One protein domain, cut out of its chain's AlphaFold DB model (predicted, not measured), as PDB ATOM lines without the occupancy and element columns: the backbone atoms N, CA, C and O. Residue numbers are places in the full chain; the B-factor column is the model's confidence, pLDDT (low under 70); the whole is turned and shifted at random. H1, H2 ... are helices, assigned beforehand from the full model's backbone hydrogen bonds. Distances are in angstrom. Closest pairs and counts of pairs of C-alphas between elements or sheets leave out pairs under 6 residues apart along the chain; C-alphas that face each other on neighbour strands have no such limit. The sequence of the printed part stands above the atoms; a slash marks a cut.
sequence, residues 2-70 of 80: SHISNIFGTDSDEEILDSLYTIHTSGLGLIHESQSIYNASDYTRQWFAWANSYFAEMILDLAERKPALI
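Overview. This is residues 2 to 70 of the 80 residues of an uncharacterized protein of Moniliophthora perniciosa (strain FA553 / isolate CP02) (UniProt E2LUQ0). A short helical hairpin, H1 and H2, has a longer helix, H3, beside H1, and a large loop, residues 23 to 48, covers one end of the three helices. The printed part has 69 residues, with named helices in the order H1, H2, H3 and no named strand; its class is all helix. It is compact, with a radius of gyration of the C-alphas of 12.1 A and spans of 32 by 24 by 19 A.

Arrangement. H1, residues 2 to 9, and H2, residues 13 to 22, form a helical hairpin. They touch, closest at the C-alphas of His 3 and Ser 19, 5.2 A apart, at a shallow tilt of 20 degrees, opposite ways. H3, residues 49 to 65, touches H1 with residues 54 to 58 alone; the closest C-alphas, of Ile 4 and Phe 55, are 6.5 A apart. Their shallow tilt is 32 degrees, only just short of steep, the same way. H2 and H3 are apart. In H1, H2 and H3 every O i to N i+4 pair is within hydrogen-bond range.

Along the chain. H1 begins at C-alpha 2, (-35.349, -22.395, -21.191). H2 is 14.2 A long. H3, 24.5 A, ends at C-alpha 65, (-39.204, -40.335, -13.254).

Size, cuts and confidence. The farthest C-alphas, of Tyr 38 and Glu 64, are 33.5 A apart. The link from H2 to H3 is long; within it residues 34 to 35 pair antiparallel with residues 43 to 44. The printed part has no cut, and no printed residue is under 70 in pLDDT.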
ATOM      1  N   SER A   2     -36.667 -21.800 -21.495       94.44
ATOM      2  CA  SER A   2     -35.349 -22.395 -21.191       94.44
ATOM      3  C   SER A   2     -35.330 -23.296 -19.950       94.44
ATOM      4  O   SER A   2     -34.771 -24.380 -20.016       94.44
ATOM      5  N   HIS A   3     -35.980 -22.891 -18.853       96.62
ATOM      6  CA  HIS A   3     -36.051 -23.694 -17.624       96.62
ATOM      7  C   HIS A   3     -36.761 -25.040 -17.821       96.62
ATOM      8  O   HIS A   3     -36.292 -26.048 -17.309       96.62
ATOM      9  N   ILE A   4     -37.835 -25.081 -18.618       97.19
ATOM     10  CA  ILE A   4     -38.543 -26.332 -18.932       97.19
ATOM     11  C   ILE A   4     -37.608 -27.271 -19.709       97.19
ATOM     12  O   ILE A   4     -37.474 -28.442 -19.366       97.19
ATOM     13  N   SER A   5     -36.897 -26.752 -20.715       97.38
ATOM     14  CA  SER A   5     -35.923 -27.542 -21.479       97.38
ATOM     15  C   SER A   5     -34.724 -27.990 -20.636       97.38
ATOM     16  O   SER A   5     -34.226 -29.091 -20.844       97.38
ATOM     17  N   ASN A   6     -34.283 -27.172 -19.675       97.94
ATOM     18  CA  ASN A   6     -33.233 -27.546 -18.730       97.94
ATOM     19  C   ASN A   6     -33.655 -28.748 -17.875       97.94
ATOM     20  O   ASN A   6     -32.893 -29.698 -17.751       97.94
ATOM     21  N   ILE A   7     -34.890 -28.744 -17.361       98.31
ATOM     22  CA  ILE A   7     -35.440 -29.841 -16.550       98.31
ATOM     23  C   ILE A   7     -35.449 -31.164 -17.324       98.31
ATOM     24  O   ILE A   7     -35.061 -32.188 -16.765       98.31
ATOM     25  N   PHE A   8     -35.839 -31.150 -18.602       97.81
ATOM     26  CA  PHE A   8     -35.763 -32.340 -19.461       97.81
ATOM     27  C   PHE A   8     -34.326 -32.827 -19.702       97.81
ATOM     28  O   PHE A   8     -34.114 -34.006 -19.970       97.81
ATOM     29  N   GLY A   9     -33.345 -31.923 -19.661       97.31
ATOM     30  CA  GLY A   9     -31.952 -32.208 -19.999       97.31
ATOM     31  C   GLY A   9     -31.060 -32.606 -18.823       97.31
ATOM     32  O   GLY A   9     -29.879 -32.864 -19.052       97.31
ATOM     33  N   THR A  10     -31.578 -32.634 -17.591       97.94
ATOM     34  CA  THR A  10     -30.779 -32.885 -16.383       97.94
ATOM     35  C   THR A  10     -31.394 -33.943 -15.461       97.94
ATOM     36  O   THR A  10     -32.615 -34.107 -15.355       97.94
ATOM     37  N   ASP A  11     -30.511 -34.643 -14.746       97.31
ATOM     38  CA  ASP A  11     -30.844 -35.615 -13.700       97.31
ATOM     39  C   ASP A  11     -30.540 -35.107 -12.282       97.31
ATOM     40  O   ASP A  11     -30.842 -35.809 -11.311       97.31
ATOM     41  N   SER A  12     -29.968 -33.904 -12.150       98.38
ATOM     42  CA  SER A  12     -29.694 -33.271 -10.858       98.38
ATOM     43  C   SER A  12     -30.983 -32.747 -10.230       98.38
ATOM     44  O   SER A  12     -31.616 -31.837 -10.761       98.38
ATOM     45  N   ASP A  13     -31.363 -33.298  -9.076       98.38
ATOM     46  CA  ASP A  13     -32.559 -32.867  -8.343       98.38
ATOM     47  C   ASP A  13     -32.489 -31.381  -7.961       98.38
ATOM     48  O   ASP A  13     -33.496 -30.681  -8.025       98.38
ATOM     49  N   GLU A  14     -31.296 -30.885  -7.622       98.31
ATOM     50  CA  GLU A  14     -31.064 -29.480  -7.272       98.31
ATOM     51  C   GLU A  14     -31.332 -28.553  -8.465       98.31
ATOM     52  O   GLU A  14     -32.110 -27.609  -8.349       98.31
ATOM     53  N   GLU A  15     -30.794 -28.867  -9.648       98.19
ATOM     54  CA  GLU A  15     -31.017 -28.055 -10.856       98.19
ATOM     55  C   GLU A  15     -32.482 -28.072 -11.317       98.19
ATOM     56  O   GLU A  15     -32.997 -27.070 -11.837       98.19
ATOM     57  N   ILE A  16     -33.158 -29.212 -11.139       98.50
ATOM     58  CA  ILE A  16     -34.586 -29.360 -11.436       98.50
ATOM     59  C   ILE A  16     -35.398 -28.456 -10.514       98.50
ATOM     60  O   ILE A  16     -36.233 -27.692 -10.998       98.50
ATOM     61  N   LEU A  17     -35.149 -28.523  -9.204       98.00
ATOM     62  CA  LEU A  17     -35.859 -27.715  -8.216       98.00
ATOM     63  C   LEU A  17     -35.619 -26.221  -8.443       98.00
ATOM     64  O   LEU A  17     -36.588 -25.465  -8.498       98.00
ATOM     65  N   ASP A  18     -34.376 -25.800  -8.675       97.88
ATOM     66  CA  ASP A  18     -34.053 -24.402  -8.984       97.88
ATOM     67  C   ASP A  18     -34.811 -23.906 -10.221       97.88
ATOM     68  O   ASP A  18     -35.395 -22.816 -10.227       97.88
ATOM     69  N   SER A  19     -34.869 -24.730 -11.270       97.56
ATOM     70  CA  SER A  19     -35.615 -24.408 -12.487       97.56
ATOM     71  C   SER A  19     -37.125 -24.336 -12.234       97.56
ATOM     72  O   SER A  19     -37.768 -23.404 -12.718       97.56
ATOM     73  N   LEU A  20     -37.693 -25.269 -11.461       96.44
ATOM     74  CA  LEU A  20     -39.113 -25.276 -11.089       96.44
ATOM     75  C   LEU A  20     -39.490 -24.031 -10.280       96.44
ATOM     76  O   LEU A  20     -40.482 -23.381 -10.601       96.44
ATOM     77  N   TYR A  21     -38.688 -23.670  -9.275       94.94
ATOM     78  CA  TYR A  21     -38.928 -22.487  -8.447       94.94
ATOM     79  C   TYR A  21     -38.742 -21.172  -9.207       94.94
ATOM     80  O   TYR A  21     -39.343 -20.163  -8.841       94.94
ATOM     81  N   THR A  22     -37.948 -21.179 -10.279       95.00
ATOM     82  CA  THR A  22     -37.767 -20.006 -11.141       95.00
ATOM     83  C   THR A  22     -38.962 -19.777 -12.074       95.00
ATOM     84  O   THR A  22     -39.236 -18.638 -12.457       95.00
ATOM     85  N   ILE A  23     -39.703 -20.826 -12.454       93.75
ATOM     86  CA  ILE A  23     -40.885 -20.684 -13.314       93.75
ATOM     87  C   ILE A  23     -41.996 -19.958 -12.543       93.75
ATOM     88  O   ILE A  23     -42.600 -20.492 -11.618       93.75
ATOM     89  N   HIS A  24     -42.310 -18.737 -12.973       89.81
ATOM     90  CA  HIS A  24     -43.361 -17.911 -12.389       89.81
ATOM     91  C   HIS A  24     -44.588 -17.835 -13.310       89.81
ATOM     92  O   HIS A  24     -44.476 -17.979 -14.525       89.81
ATOM     93  N   THR A  25     -45.778 -17.606 -12.756       92.94
ATOM     94  CA  THR A  25     -47.040 -17.515 -13.532       92.94
ATOM     95  C   THR A  25     -47.721 -16.155 -13.417       92.94
ATOM     96  O   THR A  25     -48.837 -15.966 -13.898       92.94
ATOM     97  N   SER A  26     -47.096 -15.232 -12.685       91.06
ATOM     98  CA  SER A  26     -47.586 -13.867 -12.463       91.06
ATOM     99  C   SER A  26     -49.023 -13.814 -11.944       91.06
ATOM    100  O   SER A  26     -49.782 -12.899 -12.243       91.06
ATOM    101  N   GLY A  27     -49.382 -14.821 -11.140       90.56
ATOM    102  CA  GLY A  27     -50.700 -14.982 -10.527       90.56
ATOM    103  C   GLY A  27     -51.768 -15.590 -11.440       90.56
ATOM    104  O   GLY A  27     -52.868 -15.860 -10.969       90.56
ATOM    105  N   LEU A  28     -51.469 -15.840 -12.718       91.50
ATOM    106  CA  LEU A  28     -52.438 -16.354 -13.691       91.50
ATOM    107  C   LEU A  28     -52.529 -17.883 -13.722       91.50
ATOM    108  O   LEU A  28     -53.474 -18.421 -14.295       91.50
ATOM    109  N   GLY A  29     -51.548 -18.592 -13.157       92.94
ATOM    110  CA  GLY A  29     -51.466 -20.052 -13.262       92.94
ATOM    111  C   GLY A  29     -51.170 -20.560 -14.681       92.94
ATOM    112  O   GLY A  29     -51.360 -21.741 -14.955       92.94
ATOM    113  N   LEU A  30     -50.723 -19.682 -15.586       93.62
ATOM    114  CA  LEU A  30     -50.360 -20.001 -16.969       93.62
ATOM    115  C   LEU A  30     -48.883 -19.699 -17.223       93.62
ATOM    116  O   LEU A  30     -48.285 -18.862 -16.545       93.62
ATOM    117  N   ILE A  31     -48.313 -20.351 -18.234       95.44
ATOM    118  CA  ILE A  31     -46.934 -20.130 -18.660       95.44
ATOM    119  C   ILE A  31     -46.889 -19.042 -19.732       95.44
ATOM    120  O   ILE A  31     -47.602 -19.083 -20.739       95.44
ATOM    121  N   HIS A  32     -46.016 -18.067 -19.503       93.12
ATOM    122  CA  HIS A  32     -45.739 -16.974 -20.429       93.12
ATOM    123  C   HIS A  32     -44.620 -17.349 -21.403       93.12
ATOM    124  O   HIS A  32     -43.777 -18.198 -21.114       93.12
ATOM    125  N   GLU A  33     -44.591 -16.702 -22.566       91.69
ATOM    126  CA  GLU A  33     -43.554 -16.946 -23.574       91.69
ATOM    127  C   GLU A  33     -42.166 -16.525 -23.068       91.69
ATOM    128  O   GLU A  33     -41.201 -17.293 -23.137       91.69
ATOM    129  N   SER A  34     -42.094 -15.315 -22.515       88.69
ATOM    130  CA  SER A  34     -40.901 -14.740 -21.895       88.69
ATOM    131  C   SER A  34     -41.281 -13.955 -20.644       88.69
ATOM    132  O   SER A  34     -42.417 -13.492 -20.523       88.69
ATOM    133  N   GLN A  35     -40.340 -13.838 -19.710       89.75
ATOM    134  CA  GLN A  35     -40.500 -13.113 -18.450       89.75
ATOM    135  C   GLN A  35     -39.234 -12.314 -18.162       89.75
ATOM    136  O   GLN A  35     -38.125 -12.778 -18.444       89.75
ATOM    137  N   SER A  36     -39.399 -11.117 -17.610       89.56
ATOM    138  CA  SER A  36     -38.279 -10.273 -17.211       89.56
ATOM    139  C   SER A  36     -37.597 -10.818 -15.958       89.56
ATOM    140  O   SER A  36     -38.249 -11.124 -14.961       89.56
ATOM    141  N   ILE A  37     -36.261 -10.856 -15.977       89.69
ATOM    142  CA  ILE A  37     -35.445 -11.247 -14.815       89.69
ATOM    143  C   ILE A  37     -35.487 -10.215 -13.678       89.69
ATOM    144  O   ILE A  37     -35.099 -10.521 -12.556       89.69
ATOM    145  N   TYR A  38     -35.929  -8.986 -13.963       91.81
ATOM    146  CA  TYR A  38     -35.970  -7.891 -12.991       91.81
ATOM    147  C   TYR A  38     -37.365  -7.670 -12.404       91.81
ATOM    148  O   TYR A  38     -37.491  -7.176 -11.285       91.81
ATOM    149  N   ASN A  39     -38.418  -7.997 -13.157       90.06
ATOM    150  CA  ASN A  39     -39.800  -7.804 -12.735       90.06
ATOM    151  C   ASN A  39     -40.687  -8.927 -13.275       90.06
ATOM    152  O   ASN A  39     -41.045  -8.931 -14.447       90.06
ATOM    153  N   ALA A  40     -41.122  -9.826 -12.400       85.19
ATOM    154  CA  ALA A  40     -41.944 -10.965 -12.793       85.19
ATOM    155  C   ALA A  40     -43.325 -10.571 -13.363       85.19
ATOM    156  O   ALA A  40     -43.942 -11.354 -14.079       85.19
ATOM    157  N   SER A  41     -43.818  -9.356 -13.091       89.56
ATOM    158  CA  SER A  41     -45.076  -8.859 -13.680       89.56
ATOM    159  C   SER A  41     -44.925  -8.421 -15.142       89.56
ATOM    160  O   SER A  41     -45.927  -8.139 -15.792       89.56
ATOM    161  N   ASP A  42     -43.695  -8.349 -15.653       92.94
ATOM    162  CA  ASP A  42     -43.398  -8.024 -17.043       92.94
ATOM    163  C   ASP A  42     -43.121  -9.312 -17.829       92.94
ATOM    164  O   ASP A  42     -42.101  -9.986 -17.645       92.94
ATOM    165  N   TYR A  43     -44.082  -9.680 -18.671       91.69
ATOM    166  CA  TYR A  43     -44.059 -10.903 -19.458       91.69
ATOM    167  C   TYR A  43     -44.761 -10.713 -20.799       91.69
ATOM    168  O   TYR A  43     -45.687  -9.910 -20.947       91.69
ATOM    169  N   THR A  44     -44.364 -11.513 -21.786       91.88
ATOM    170  CA  THR A  44     -45.047 -11.551 -23.083       91.88
ATOM    171  C   THR A  44     -46.033 -12.708 -23.149       91.88
ATOM    172  O   THR A  44     -45.756 -13.822 -22.702       91.88
ATOM    173  N   ARG A  45     -47.192 -12.434 -23.764       89.12
ATOM    174  CA  ARG A  45     -48.291 -13.382 -24.005       89.12
ATOM    175  C   ARG A  45     -48.831 -14.013 -22.719       89.12
ATOM    176  O   ARG A  45     -48.375 -15.051 -22.254       89.12
ATOM    177  N   GLN A  46     -49.911 -13.426 -22.211       88.12
ATOM    178  CA  GLN A  46     -50.641 -13.954 -21.053       88.12
ATOM    179  C   GLN A  46     -51.154 -15.390 -21.240       88.12
ATOM    180  O   GLN A  46     -51.228 -16.141 -20.276       88.12
ATOM    181  N   TRP A  47     -51.484 -15.777 -22.477       90.25
ATOM    182  CA  TRP A  47     -51.912 -17.127 -22.815       90.25
ATOM    183  C   TRP A  47     -51.153 -17.622 -24.041       90.25
ATOM    184  O   TRP A  47     -51.337 -17.124 -25.157       90.25
ATOM    185  N   PHE A  48     -50.303 -18.623 -23.828       94.06
ATOM    186  CA  PHE A  48     -49.584 -19.300 -24.894       94.06
ATOM    187  C   PHE A  48     -49.777 -20.812 -24.767       94.06
ATOM    188  O   PHE A  48     -49.063 -21.489 -24.037       94.06
ATOM    189  N   ALA A  49     -50.770 -21.341 -25.488       94.06
ATOM    190  CA  ALA A  49     -51.194 -22.736 -25.365       94.06
ATOM    191  C   ALA A  49     -50.043 -23.742 -25.528       94.06
ATOM    192  O   ALA A  49     -49.922 -24.651 -24.718       94.06
ATOM    193  N   TRP A  50     -49.160 -23.532 -26.509       95.69
ATOM    194  CA  TRP A  50     -47.989 -24.390 -26.701       95.69
ATOM    195  C   TRP A  50     -47.070 -24.413 -25.471       95.69
ATOM    196  O   TRP A  50     -46.618 -25.478 -25.065       95.69
ATOM    197  N   ALA A  51     -46.848 -23.261 -24.830       95.56
ATOM    198  CA  ALA A  51     -46.021 -23.199 -23.633       95.56
ATOM    199  C   ALA A  51     -46.655 -23.911 -22.435       95.56
ATOM    200  O   ALA A  51     -45.961 -24.597 -21.687       95.56
ATOM    201  N   ASN A  52     -47.977 -23.805 -22.296       96.50
ATOM    202  CA  ASN A  52     -48.724 -24.538 -21.276       96.50
ATOM    203  C   ASN A  52     -48.637 -26.054 -21.491       96.50
ATOM    204  O   ASN A  52     -48.410 -26.788 -20.534       96.50
ATOM    205  N   SER A  53     -48.789 -26.525 -22.734       96.81
ATOM    206  CA  SER A  53     -48.655 -27.948 -23.067       96.81
ATOM    207  C   SER A  53     -47.244 -28.463 -22.792       96.81
ATOM    208  O   SER A  53     -47.101 -29.495 -22.151       96.81
ATOM    209  N   TYR A  54     -46.208 -27.712 -23.178       97.50
ATOM    210  CA  TYR A  54     -44.819 -28.109 -22.935       97.50
ATOM    211  C   TYR A  54     -44.479 -28.188 -21.438       97.50
ATOM    212  O   TYR A  54     -43.775 -29.091 -20.996       97.50
ATOM    213  N   PHE A  55     -45.026 -27.276 -20.630       97.31
ATOM    214  CA  PHE A  55     -44.928 -27.366 -19.173       97.31
ATOM    215  C   PHE A  55     -45.681 -28.580 -18.612       97.31
ATOM    216  O   PHE A  55     -45.166 -29.259 -17.730       97.31
ATOM    217  N   ALA A  56     -46.875 -28.884 -19.125       96.88
ATOM    218  CA  ALA A  56     -47.636 -30.055 -18.693       96.88
ATOM    219  C   ALA A  56     -46.902 -31.369 -19.006       96.88
ATOM    220  O   ALA A  56     -46.826 -32.240 -18.144       96.88
ATOM    221  N   GLU A  57     -46.312 -31.488 -20.198       97.25
ATOM    222  CA  GLU A  57     -45.467 -32.629 -20.581       97.25
ATOM    223  C   GLU A  57     -44.284 -32.798 -19.620       97.25
ATOM    224  O   GLU A  57     -44.009 -33.908 -19.173       97.25
ATOM    225  N   MET A  58     -43.636 -31.699 -19.228       97.69
ATOM    226  CA  MET A  58     -42.541 -31.721 -18.253       97.69
ATOM    227  C   MET A  58     -43.004 -32.161 -16.856       97.69
ATOM    228  O   MET A  58     -42.296 -32.906 -16.181       97.69
ATOM    229  N   ILE A  59     -44.189 -31.736 -16.405       97.44
ATOM    230  CA  ILE A  59     -44.743 -32.206 -15.126       97.44
ATOM    231  C   ILE A  59     -45.024 -33.709 -15.181       97.44
ATOM    232  O   ILE A  59     -44.730 -34.403 -14.213       97.44
ATOM    233  N   LEU A  60     -45.565 -34.217 -16.291       97.31
ATOM    234  CA  LEU A  60     -45.833 -35.648 -16.465       97.31
ATOM    235  C   LEU A  60     -44.540 -36.474 -16.486       97.31
ATOM    236  O   LEU A  60     -44.477 -37.497 -15.810       97.31
ATOM    237  N   ASP A  61     -43.503 -35.998 -17.176       97.50
ATOM    238  CA  ASP A  61     -42.166 -36.603 -17.145       97.50
ATOM    239  C   ASP A  61     -41.636 -36.710 -15.707       97.50
ATOM    240  O   ASP A  61     -41.292 -37.798 -15.246       97.50
ATOM    241  N   LEU A  62     -41.652 -35.606 -14.950       97.69
ATOM    242  CA  LEU A  62     -41.226 -35.600 -13.547       97.69
ATOM    243  C   LEU A  62     -42.088 -36.503 -12.659       97.69
ATOM    244  O   LEU A  62     -41.555 -37.161 -11.765       97.69
ATOM    245  N   ALA A  63     -43.396 -36.552 -12.904       97.50
ATOM    246  CA  ALA A  63     -44.325 -37.405 -12.174       97.50
ATOM    247  C   ALA A  63     -43.987 -38.892 -12.348       97.50
ATOM    248  O   ALA A  63     -44.146 -39.674 -11.408       97.50
ATOM    249  N   GLU A  64     -43.483 -39.277 -13.517       96.62
ATOM    250  CA  GLU A  64     -43.018 -40.631 -13.788       96.62
ATOM    251  C   GLU A  64     -41.623 -40.877 -13.191       96.62
ATOM    252  O   GLU A  64     -41.454 -41.792 -12.374       96.62
ATOM    253  N   ARG A  65     -40.624 -40.055 -13.549       96.81
ATOM    254  CA  ARG A  65     -39.204 -40.335 -13.254       96.81
ATOM    255  C   ARG A  65     -38.733 -39.909 -11.863       96.81
ATOM    256  O   ARG A  65     -37.858 -40.556 -11.289       96.81
ATOM    257  N   LYS A  66     -39.261 -38.804 -11.327       97.25
ATOM    258  CA  LYS A  66     -38.821 -38.166 -10.069       97.25
ATOM    259  C   LYS A  66     -40.023 -37.631  -9.260       97.25
ATOM    260  O   LYS A  66     -40.042 -36.458  -8.878       97.25
ATOM    261  N   PRO A  67     -41.016 -38.482  -8.926       97.12
ATOM    262  CA  PRO A  67     -42.262 -38.059  -8.274       97.12
ATOM    263  C   PRO A  67     -42.042 -37.349  -6.932       97.12
ATOM    264  O   PRO A  67     -42.796 -36.450  -6.577       97.12
ATOM    265  N   ALA A  68     -40.981 -37.708  -6.201       96.94
ATOM    266  CA  ALA A  68     -40.639 -37.101  -4.915       96.94
ATOM    267  C   ALA A  68     -40.333 -35.593  -4.997       96.94
ATOM    268  O   ALA A  68     -40.395 -34.915  -3.975       96.94
ATOM    269  N   LEU A  69     -40.009 -35.065  -6.186       97.19
ATOM    270  CA  LEU A  69     -39.735 -33.638  -6.373       97.19
ATOM    271  C   LEU A  69     -41.008 -32.792  -6.490       97.19
ATOM    272  O   LEU A  69     -40.958 -31.592  -6.232       97.19
ATOM    273  N   ILE A  70     -42.136 -33.391  -6.885       96.44
ATOM    274  CA  ILE A  70     -43.375 -32.653  -7.192       96.44
ATOM    275  C   ILE A  70     -44.608 -33.146  -6.423       96.44
ATOM    276  O   ILE A  70     -45.618 -32.442  -6.379       96.44
TER     277      ILE A  70